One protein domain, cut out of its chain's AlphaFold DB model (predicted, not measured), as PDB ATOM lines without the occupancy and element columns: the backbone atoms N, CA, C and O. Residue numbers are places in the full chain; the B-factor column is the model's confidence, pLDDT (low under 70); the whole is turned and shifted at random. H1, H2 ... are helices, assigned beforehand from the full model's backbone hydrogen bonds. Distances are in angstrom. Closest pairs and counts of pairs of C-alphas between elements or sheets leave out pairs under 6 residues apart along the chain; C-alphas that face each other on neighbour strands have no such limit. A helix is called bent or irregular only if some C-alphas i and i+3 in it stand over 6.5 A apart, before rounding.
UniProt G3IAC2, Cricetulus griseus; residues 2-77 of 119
ATOM      1  N   ASP A   2     302.183 162.936 228.454       82.31
ATOM      2  CA  ASP A   2     303.090 163.263 227.354       82.31
ATOM      3  C   ASP A   2     302.964 164.755 227.045       82.31
ATOM      4  O   ASP A   2     301.861 165.305 227.010       82.31
ATOM      5  N   VAL A   3     304.105 165.428 226.911       87.50
ATOM      6  CA  VAL A   3     304.152 166.853 226.578       87.50
ATOM      7  C   VAL A   3     303.683 167.008 225.127       87.50
ATOM      8  O   VAL A   3     304.198 166.298 224.262       87.50
ATOM      9  N   PRO A   4     302.712 167.895 224.833       89.69
ATOM     10  CA  PRO A   4     302.254 168.098 223.467       89.69
ATOM     11  C   PRO A   4     303.382 168.676 222.612       89.69
ATOM     12  O   PRO A   4     304.158 169.513 223.072       89.69
ATOM     13  N   GLN A   5     303.454 168.247 221.354       92.06
ATOM     14  CA  GLN A   5     304.402 168.818 220.406       92.06
ATOM     15  C   GLN A   5     303.965 170.245 220.046       92.06
ATOM     16  O   GLN A   5     302.816 170.473 219.668       92.06
ATOM     17  N   ILE A   6     304.877 171.204 220.204       94.25
ATOM     18  CA  ILE A   6     304.654 172.626 219.925       94.25
ATOM     19  C   ILE A   6     305.461 172.988 218.679       94.25
ATOM     20  O   ILE A   6     306.609 172.568 218.556       94.25
ATOM     21  N   PHE A   7     304.859 173.769 217.782       95.06
ATOM     22  CA  PHE A   7     305.481 174.242 216.547       95.06
ATOM     23  C   PHE A   7     305.320 175.756 216.459       95.06
ATOM     24  O   PHE A   7     304.207 176.267 216.625       95.06
ATOM     25  N   LEU A   8     306.410 176.472 216.193       95.94
ATOM     26  CA  LEU A   8     306.364 177.895 215.886       95.94
ATOM     27  C   LEU A   8     306.247 178.073 214.371       95.94
ATOM     28  O   LEU A   8     307.018 177.488 213.620       95.94
ATOM     29  N   ILE A   9     305.288 178.874 213.910       94.44
ATOM     30  CA  ILE A   9     305.082 179.133 212.480       94.44
ATOM     31  C   ILE A   9     304.874 180.623 212.227       94.44
ATOM     32  O   ILE A   9     304.341 181.339 213.079       94.44
ATOM     33  N   SER A  10     305.246 181.073 211.032       92.31
ATOM     34  CA  SER A  10     304.908 182.397 210.518       92.31
ATOM     35  C   SER A  10     303.910 182.252 209.377       92.31
ATOM     36  O   SER A  10     304.112 181.469 208.459       92.31
ATOM     37  N   ASN A  11     302.819 183.017 209.421       90.00
ATOM     38  CA  ASN A  11     301.863 183.048 208.311       90.00
ATOM     39  C   ASN A  11     302.329 183.963 207.164       90.00
ATOM     40  O   ASN A  11     301.751 183.934 206.084       90.00
ATOM     41  N   SER A  12     303.335 184.808 207.412       89.00
ATOM     42  CA  SER A  12     303.924 185.688 206.398       89.00
ATOM     43  C   SER A  12     304.962 184.967 205.545       89.00
ATOM     44  O   SER A  12     305.090 185.277 204.368       89.00
ATOM     45  N   ASP A  13     305.672 184.008 206.139       87.50
ATOM     46  CA  ASP A  13     306.619 183.140 205.454       87.50
ATOM     47  C   ASP A  13     306.510 181.734 206.046       87.50
ATOM     48  O   ASP A  13     306.919 181.472 207.175       87.50
ATOM     49  N   LEU A  14     305.905 180.831 205.282       86.75
ATOM     50  CA  LEU A  14     305.709 179.439 205.683       86.75
ATOM     51  C   LEU A  14     306.970 178.583 205.455       86.75
ATOM     52  O   LEU A  14     306.961 177.396 205.780       86.75
ATOM     53  N   SER A  15     308.023 179.133 204.845       85.56
ATOM     54  CA  SER A  15     309.329 178.473 204.753       85.56
ATOM     55  C   SER A  15     310.150 178.644 206.038       85.56
ATOM     56  O   SER A  15     311.006 177.807 206.321       85.56
ATOM     57  N   ASP A  16     309.829 179.662 206.843       87.75
ATOM     58  CA  ASP A  16     310.464 179.937 208.129       87.75
ATOM     59  C   ASP A  16     309.965 179.019 209.269       87.75
ATOM     60  O   ASP A  16     308.863 178.459 209.249       87.75
ATOM     61  N   TYR A  17     310.765 178.958 210.342       92.38
ATOM     62  CA  TYR A  17     310.467 178.254 211.599       92.38
ATOM     63  C   TYR A  17     310.131 176.755 211.411       92.38
ATOM     64  O   TYR A  17     310.827 176.043 210.688       92.38
ATOM     65  N   ASP A  18     309.097 176.249 212.096       94.00
ATOM     66  CA  ASP A  18     308.795 174.820 212.228       94.00
ATOM     67  C   ASP A  18     307.676 174.340 211.290       94.00
ATOM     68  O   ASP A  18     307.146 173.243 211.482       94.00
ATOM     69  N   PHE A  19     307.275 175.119 210.278       90.56
ATOM     70  CA  PHE A  19     306.140 174.737 209.426       90.56
ATOM     71  C   PHE A  19     306.371 173.396 208.714       90.56
ATOM     72  O   PHE A  19     305.486 172.542 208.691       90.56
ATOM     73  N   GLN A  20     307.581 173.150 208.204       88.44
ATOM     74  CA  GLN A  20     307.907 171.854 207.598       88.44
ATOM     75  C   GLN A  20     307.883 170.712 208.615       88.44
ATOM     76  O   GLN A  20     307.352 169.638 208.339       88.44
ATOM     77  N   VAL A  21     308.386 170.958 209.827       91.38
ATOM     78  CA  VAL A  21     308.381 169.967 210.913       91.38
ATOM     79  C   VAL A  21     306.945 169.628 211.329       91.38
ATOM     80  O   VAL A  21     306.632 168.463 211.587       91.38
ATOM     81  N   LEU A  22     306.054 170.624 211.339       91.94
ATOM     82  CA  LEU A  22     304.621 170.448 211.561       91.94
ATOM     83  C   LEU A  22     304.001 169.547 210.488       91.94
ATOM     84  O   LEU A  22     303.325 168.572 210.825       91.94
ATOM     85  N   MET A  23     304.248 169.835 209.209       91.44
ATOM     86  CA  MET A  23     303.698 169.041 208.106       91.44
ATOM     87  C   MET A  23     304.199 167.591 208.134       91.44
ATOM     88  O   MET A  23     303.404 166.662 207.970       91.44
ATOM     89  N   ASP A  24     305.480 167.384 208.432       89.69
ATOM     90  CA  ASP A  24     306.091 166.061 208.577       89.69
ATOM     91  C   ASP A  24     305.489 165.264 209.734       89.69
ATOM     92  O   ASP A  24     305.177 164.076 209.589       89.69
ATOM     93  N   SER A  25     305.279 165.922 210.877       92.06
ATOM     94  CA  SER A  25     304.618 165.308 212.026       92.06
ATOM     95  C   SER A  25     303.195 164.889 211.676       92.06
ATOM     96  O   SER A  25     302.818 163.743 211.907       92.06
ATOM     97  N   LEU A  26     302.427 165.773 211.032       91.06
ATOM     98  CA  LEU A  26     301.060 165.476 210.612       91.06
ATOM     99  C   LEU A  26     301.007 164.287 209.641       91.06
ATOM    100  O   LEU A  26     300.179 163.397 209.819       91.06
ATOM    101  N   ILE A  27     301.907 164.209 208.652       90.19
ATOM    102  CA  ILE A  27     301.981 163.050 207.745       90.19
ATOM    103  C   ILE A  27     302.262 161.761 208.524       90.19
ATOM    104  O   ILE A  27     301.616 160.736 208.283       90.19
ATOM    105  N   ARG A  28     303.240 161.788 209.434       89.94
ATOM    106  CA  ARG A  28     303.646 160.616 210.217       89.94
ATOM    107  C   ARG A  28     302.506 160.117 211.102       89.94
ATOM    108  O   ARG A  28     302.265 158.910 211.154       89.94
ATOM    109  N   ASP A  29     301.790 161.033 211.737       91.25
ATOM    110  CA  ASP A  29     300.759 160.710 212.720       91.25
ATOM    111  C   ASP A  29     299.418 160.337 212.045       91.25
ATOM    112  O   ASP A  29     298.544 159.722 212.659       91.25
ATOM    113  N   LEU A  30     299.262 160.623 210.744       91.75
ATOM    114  CA  LEU A  30     298.109 160.196 209.952       91.75
ATOM    115  C   LEU A  30     298.132 158.689 209.621       91.75
ATOM    116  O   LEU A  30     299.189 158.121 209.313       91.75
ATOM    117  N   PRO A  31     296.949 158.039 209.549       92.31
ATOM    118  CA  PRO A  31     296.818 156.689 209.008       92.31
ATOM    119  C   PRO A  31     297.358 156.601 207.579       92.31
ATOM    120  O   PRO A  31     297.107 157.493 206.764       92.31
ATOM    121  N   ALA A  32     298.029 155.494 207.251       88.38
ATOM    122  CA  ALA A  32     298.708 155.288 205.967       88.38
ATOM    123  C   ALA A  32     297.830 155.616 204.742       88.38
ATOM    124  O   ALA A  32     298.287 156.257 203.801       88.38
ATOM    125  N   GLN A  33     296.544 155.264 204.791       87.38
ATOM    126  CA  GLN A  33     295.562 155.476 203.724       87.38
ATOM    127  C   GLN A  33     295.300 156.960 203.417       87.38
ATOM    128  O   GLN A  33     294.881 157.293 202.312       87.38
ATOM    129  N   LYS A  34     295.521 157.858 204.386       89.12
ATOM    130  CA  LYS A  34     295.300 159.306 204.235       89.12
ATOM    131  C   LYS A  34     296.577 160.066 203.880       89.12
ATOM    132  O   LYS A  34     296.485 161.182 203.372       89.12
ATOM    133  N   ARG A  35     297.750 159.461 204.112       91.25
ATOM    134  CA  ARG A  35     299.055 160.109 203.919       91.25
ATOM    135  C   ARG A  35     299.261 160.591 202.494       91.25
ATOM    136  O   ARG A  35     299.712 161.715 202.320       91.25
ATOM    137  N   HIS A  36     298.898 159.785 201.493       89.25
ATOM    138  CA  HIS A  36     299.073 160.153 200.085       89.25
ATOM    139  C   HIS A  36     298.326 161.448 199.746       89.25
ATOM    140  O   HIS A  36     298.946 162.422 199.333       89.25
ATOM    141  N   ASN A  37     297.016 161.497 200.010       89.81
ATOM    142  CA  ASN A  37     296.200 162.676 199.713       89.81
ATOM    143  C   ASN A  37     296.668 163.907 200.491       89.81
ATOM    144  O   ASN A  37     296.782 164.978 199.908       89.81
ATOM    145  N   PHE A  38     296.982 163.746 201.782       91.25
ATOM    146  CA  PHE A  38     297.482 164.852 202.591       91.25
ATOM    147  C   PHE A  38     298.817 165.385 202.060       91.25
ATOM    148  O   PHE A  38     298.954 166.590 201.892       91.25
ATOM    149  N   THR A  39     299.751 164.496 201.703       91.94
ATOM    150  CA  THR A  39     301.054 164.851 201.114       91.94
ATOM    151  C   THR A  39     300.888 165.680 199.840       91.94
ATOM    152  O   THR A  39     301.574 166.681 199.661       91.94
ATOM    153  N   LEU A  40     299.946 165.313 198.964       91.81
ATOM    154  CA  LEU A  40     299.688 166.066 197.731       91.81
ATOM    155  C   LEU A  40     299.096 167.461 197.978       91.81
ATOM    156  O   LEU A  40     299.280 168.344 197.143       91.81
ATOM    157  N   SER A  41     298.422 167.671 199.110       89.00
ATOM    158  CA  SER A  41     297.820 168.954 199.496       89.00
ATOM    159  C   SER A  41     298.773 169.907 200.224       89.00
ATOM    160  O   SER A  41     298.404 171.055 200.447       89.00
ATOM    161  N   ILE A  42     299.973 169.460 200.607       88.88
ATOM    162  CA  ILE A  42     300.972 170.307 201.279       88.88
ATOM    163  C   ILE A  42     301.376 171.461 200.358       88.88
ATOM    164  O   ILE A  42     301.474 171.281 199.151       88.88
ATOM    165  N   SER A  43     301.625 172.651 200.884       85.50
ATOM    166  CA  SER A  43     302.074 173.776 200.059       85.50
ATOM    167  C   SER A  43     303.487 173.541 199.486       85.50
ATOM    168  O   SER A  43     304.360 173.025 200.183       85.50
ATOM    169  N   ASN A  44     303.739 173.946 198.234       88.62
ATOM    170  CA  ASN A  44     305.023 173.754 197.523       88.62
ATOM    171  C   ASN A  44     306.094 174.783 197.931       88.62
ATOM    172  O   ASN A  44     306.662 175.467 197.090       88.62
ATOM    173  N   ILE A  45     306.311 174.949 199.235       84.94
ATOM    174  CA  ILE A  45     307.067 176.088 199.787       84.94
ATOM    175  C   ILE A  45     308.550 175.764 199.957       84.94
ATOM    176  O   ILE A  45     309.390 176.653 199.911       84.94
ATOM    177  N   THR A  46     308.882 174.487 200.132       84.88
ATOM    178  CA  THR A  46     310.269 174.022 200.205       84.88
ATOM    179  C   THR A  46     310.507 172.894 199.219       84.88
ATOM    180  O   THR A  46     309.585 172.155 198.865       84.88
ATOM    181  N   GLU A  47     311.768 172.732 198.826       86.94
ATOM    182  CA  GLU A  47     312.226 171.624 197.988       86.94
ATOM    183  C   GLU A  47     311.848 170.269 198.605       86.94
ATOM    184  O   GLU A  47     311.251 169.436 197.933       86.94
ATOM    185  N   ALA A  48     312.020 170.103 199.921       86.94
ATOM    186  CA  ALA A  48     311.626 168.884 200.629       86.94
ATOM    187  C   ALA A  48     310.120 168.559 200.510       86.94
ATOM    188  O   ALA A  48     309.734 167.389 200.422       86.94
ATOM    189  N   ALA A  49     309.249 169.576 200.493       87.50
ATOM    190  CA  ALA A  49     307.816 169.376 200.277       87.50
ATOM    191  C   ALA A  49     307.510 168.951 198.829       87.50
ATOM    192  O   ALA A  49     306.678 168.065 198.608       87.50
ATOM    193  N   VAL A  50     308.200 169.547 197.854       91.75
ATOM    194  CA  VAL A  50     308.082 169.212 196.425       91.75
ATOM    195  C   VAL A  50     308.582 167.791 196.154       91.75
ATOM    196  O   VAL A  50     307.854 166.991 195.559       91.75
ATOM    197  N   ASP A  51     309.761 167.438 196.661       91.94
ATOM    198  CA  ASP A  51     310.359 166.111 196.514       91.94
ATOM    199  C   ASP A  51     309.461 165.030 197.102       91.94
ATOM    200  O   ASP A  51     309.176 164.019 196.457       91.94
ATOM    201  N   ARG A  52     308.902 165.268 198.291       90.75
ATOM    202  CA  ARG A  52     307.994 164.308 198.922       90.75
ATOM    203  C   ARG A  52     306.715 164.093 198.106       90.75
ATOM    204  O   ARG A  52     306.221 162.962 198.012       90.75
ATOM    205  N   LYS A  53     306.155 165.143 197.494       93.88
ATOM    206  CA  LYS A  53     305.028 164.990 196.556       93.88
ATOM    207  C   LYS A  53     305.428 164.166 195.345       93.88
ATOM    208  O   LYS A  53     304.671 163.281 194.942       93.88
ATOM    209  N   HIS A  54     306.602 164.438 194.786       93.88
ATOM    210  CA  HIS A  54     307.130 163.712 193.644       93.88
ATOM    211  C   HIS A  54     307.305 162.216 193.957       93.88
ATOM    212  O   HIS A  54     306.754 161.386 193.233       93.88
ATOM    213  N   GLU A  55     307.939 161.856 195.074       93.69
ATOM    214  CA  GLU A  55     308.080 160.461 195.522       93.69
ATOM    215  C   GLU A  55     306.719 159.769 195.703       93.69
ATOM    216  O   GLU A  55     306.504 158.646 195.239       93.69
ATOM    217  N   SER A  56     305.764 160.457 196.332       91.81
ATOM    218  CA  SER A  56     304.399 159.961 196.543       91.81
ATOM    219  C   SER A  56     303.667 159.695 195.218       91.81
ATOM    220  O   SER A  56     302.971 158.684 195.068       91.81
ATOM    221  N   ILE A  57     303.851 160.565 194.219       94.00
ATOM    222  CA  ILE A  57     303.320 160.379 192.862       94.00
ATOM    223  C   ILE A  57     304.012 159.203 192.164       94.00
ATOM    224  O   ILE A  57     303.325 158.387 191.546       94.00
ATOM    225  N   GLN A  58     305.335 159.070 192.276       94.38
ATOM    226  CA  GLN A  58     306.079 157.958 191.676       94.38
ATOM    227  C   GLN A  58     305.625 156.601 192.225       94.38
ATOM    228  O   GLN A  58     305.375 155.676 191.449       94.38
ATOM    229  N   GLN A  59     305.439 156.490 193.543       92.00
ATOM    230  CA  GLN A  59     304.902 155.280 194.173       92.00
ATOM    231  C   GLN A  59     303.506 154.935 193.639       92.00
ATOM    232  O   GLN A  59     303.218 153.774 193.339       92.00
ATOM    233  N   TYR A  60     302.647 155.944 193.468       90.94
ATOM    234  CA  TYR A  60     301.319 155.754 192.891       90.94
ATOM    235  C   TYR A  60     301.379 155.291 191.427       90.94
ATOM    236  O   TYR A  60     300.668 154.362 191.043       90.94
ATOM    237  N   ILE A  61     302.251 155.891 190.610       91.81
ATOM    238  CA  ILE A  61     302.460 155.487 189.210       91.81
ATOM    239  C   ILE A  61     302.937 154.034 189.137       91.81
ATOM    240  O   ILE A  61     302.406 153.264 188.337       91.81
ATOM    241  N   TRP A  62     303.895 153.648 189.980       93.25
ATOM    242  CA  TRP A  62     304.406 152.280 190.035       93.25
ATOM    243  C   TRP A  62     303.305 151.276 190.397       93.25
ATOM    244  O   TRP A  62     303.163 150.246 189.735       93.25
ATOM    245  N   LEU A  63     302.468 151.604 191.385       90.94
ATOM    246  CA  LEU A  63     301.330 150.774 191.780       90.94
ATOM    247  C   LEU A  63     300.316 150.599 190.639       90.94
ATOM    248  O   LEU A  63     299.830 149.492 190.403       90.94
ATOM    249  N   GLU A  64     299.991 151.675 189.923       87.94
ATOM    250  CA  GLU A  64     299.085 151.619 188.772       87.94
ATOM    251  C   GLU A  64     299.679 150.796 187.623       87.94
ATOM    252  O   GLU A  64     298.983 149.955 187.055       87.94
ATOM    253  N   ALA A  65     300.970 150.965 187.326       87.50
ATOM    254  CA  ALA A  65     301.665 150.181 186.307       87.50
ATOM    255  C   ALA A  65     301.675 148.683 186.646       87.50
ATOM    256  O   ALA A  65     301.394 147.852 185.781       87.50
ATOM    257  N   PHE A  66     301.928 148.332 187.910       89.62
ATOM    258  CA  PHE A  66     301.888 146.947 188.375       89.62
ATOM    259  C   PHE A  66     300.492 146.325 188.210       89.62
ATOM    260  O   PHE A  66     300.364 145.224 187.672       89.62
ATOM    261  N   LYS A  67     299.430 147.048 188.598       85.12
ATOM    262  CA  LYS A  67     298.040 146.604 188.384       85.12
ATOM    263  C   LYS A  67     297.729 146.408 186.902       85.12
ATOM    264  O   LYS A  67     297.137 145.397 186.537       85.12
ATOM    265  N   SER A  68     298.123 147.356 186.050       81.75
ATOM    266  CA  SER A  68     297.925 147.250 184.601       81.75
ATOM    267  C   SER A  68     298.662 146.046 184.013       81.75
ATOM    268  O   SER A  68     298.077 145.316 183.217       81.75
ATOM    269  N   GLY A  69     299.900 145.791 184.448       81.81
ATOM    270  CA  GLY A  69     300.668 144.613 184.047       81.81
ATOM    271  C   GLY A  69     299.983 143.304 184.440       81.81
ATOM    272  O   GLY A  69     299.872 142.404 183.612       81.81
ATOM    273  N   LEU A  70     299.450 143.214 185.663       80.88
ATOM    274  CA  LEU A  70     298.704 142.037 186.114       80.88
ATOM    275  C   LEU A  70     297.429 141.817 185.285       80.88
ATOM    276  O   LEU A  70     297.154 140.694 184.869       80.88
ATOM    277  N   LEU A  71     296.670 142.878 184.999       74.94
ATOM    278  CA  LEU A  71     295.446 142.790 184.195       74.94
ATOM    279  C   LEU A  71     295.718 142.370 182.744       74.94
ATOM    280  O   LEU A  71     294.905 141.657 182.166       74.94
ATOM    281  N   ALA A  72     296.870 142.745 182.180       71.06
ATOM    282  CA  ALA A  72     297.271 142.356 180.827       71.06
ATOM    283  C   ALA A  72     297.567 140.849 180.676       71.06
ATOM    284  O   ALA A  72     297.626 140.348 179.555       71.06
ATOM    285  N   THR A  73     297.744 140.115 181.783       69.00
ATOM    286  CA  THR A  73     297.914 138.648 181.763       69.00
ATOM    287  C   THR A  73     296.598 137.888 181.589       69.00
ATOM    288  O   THR A  73     296.609 136.700 181.266       69.00
ATOM    289  N   LEU A  74     295.461 138.562 181.783       68.56
ATOM    290  CA  LEU A  74     294.143 137.987 181.550       68.56
ATOM    291  C   LEU A  74     293.782 138.131 180.065       68.56
ATOM    292  O   LEU A  74     294.045 139.181 179.477       68.56
ATOM    293  N   PRO A  75     293.145 137.121 179.443       60.12
ATOM    294  CA  PRO A  75     292.664 137.222 178.073       60.12
ATOM    295  C   PRO A  75     291.443 138.153 178.040       60.12
ATOM    296  O   PRO A  75     290.297 137.712 178.031       60.12
ATOM    297  N   ALA A  76     291.692 139.461 178.077       57.81
ATOM    298  CA  ALA A  76     290.693 140.507 177.961       57.81
ATOM    299  C   ALA A  76     291.117 141.521 176.890       57.81
ATOM    300  O   ALA A  76     292.236 142.028 176.862       57.81
ATOM    301  N   VAL A  77     290.164 141.736 175.987       51.22
ATOM    302  CA  VAL A  77     290.130 142.580 174.790       51.22
ATOM    303  C   VAL A  77     290.851 143.925 174.952       51.22
ATOM    304  O   VAL A  77     290.700 144.622 175.951       51.22
TER     305      VAL A  77
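What this domain is: This is residues 2 to 77 of the 119 residues of a protein of Cricetulus griseus (UniProt G3IAC2). A short helical hairpin, H1 and H2, sits over the first part of one long helix, H3, whose later part, with the tail after it, sticks out as an arm at residues 61 to 77. A long stretch without a named element, residues 2 to 18, comes before H1. The 76 printed residues hold three named helices in the order H1, H2, H3, all helix in class, and no named strand. The whole is only just extended, close to loose, with a radius of gyration of the C-alphas of 17.4 A and spans of 57 by 30 by 13 A.

Where its parts are: H1 is residues 19 to 29, from C-alpha 19 at (306.140, 174.737, 209.426), 15.4 A long. H2 is residues 32 to 41, 15.1 A, and only just irregular: C-alphas 33 and 36 are 6.9 A apart. H3, residues 47 to 71, is 36.1 A long and ends at C-alpha 71 (295.446, 142.790, 184.195).

How they stand to each other: H1 and H2, a hairpin, touch at a shallow tilt of 24 degrees, opposite ways; their closest C-alphas, Ile 27 and Arg 35, are 5.6 A apart. H3 touches H2 with residues 52 to 56 alone, at a steep tilt of 55 degrees, opposite ways; the closest C-alphas, Leu 40 and Lys 53, are 5.6 A apart. H1 and H3 are close but not clearly touching. In H1 and H3 every O i to N i+4 pair is within hydrogen-bond range, in H2 4 of 6.

The domain as a whole: The C-alphas of Val 3 and Val 77, the two farthest apart, are 58.9 A apart. The printed part has no cut, and both links between helices are tight. Residues 73 to 77 have pLDDT under 70.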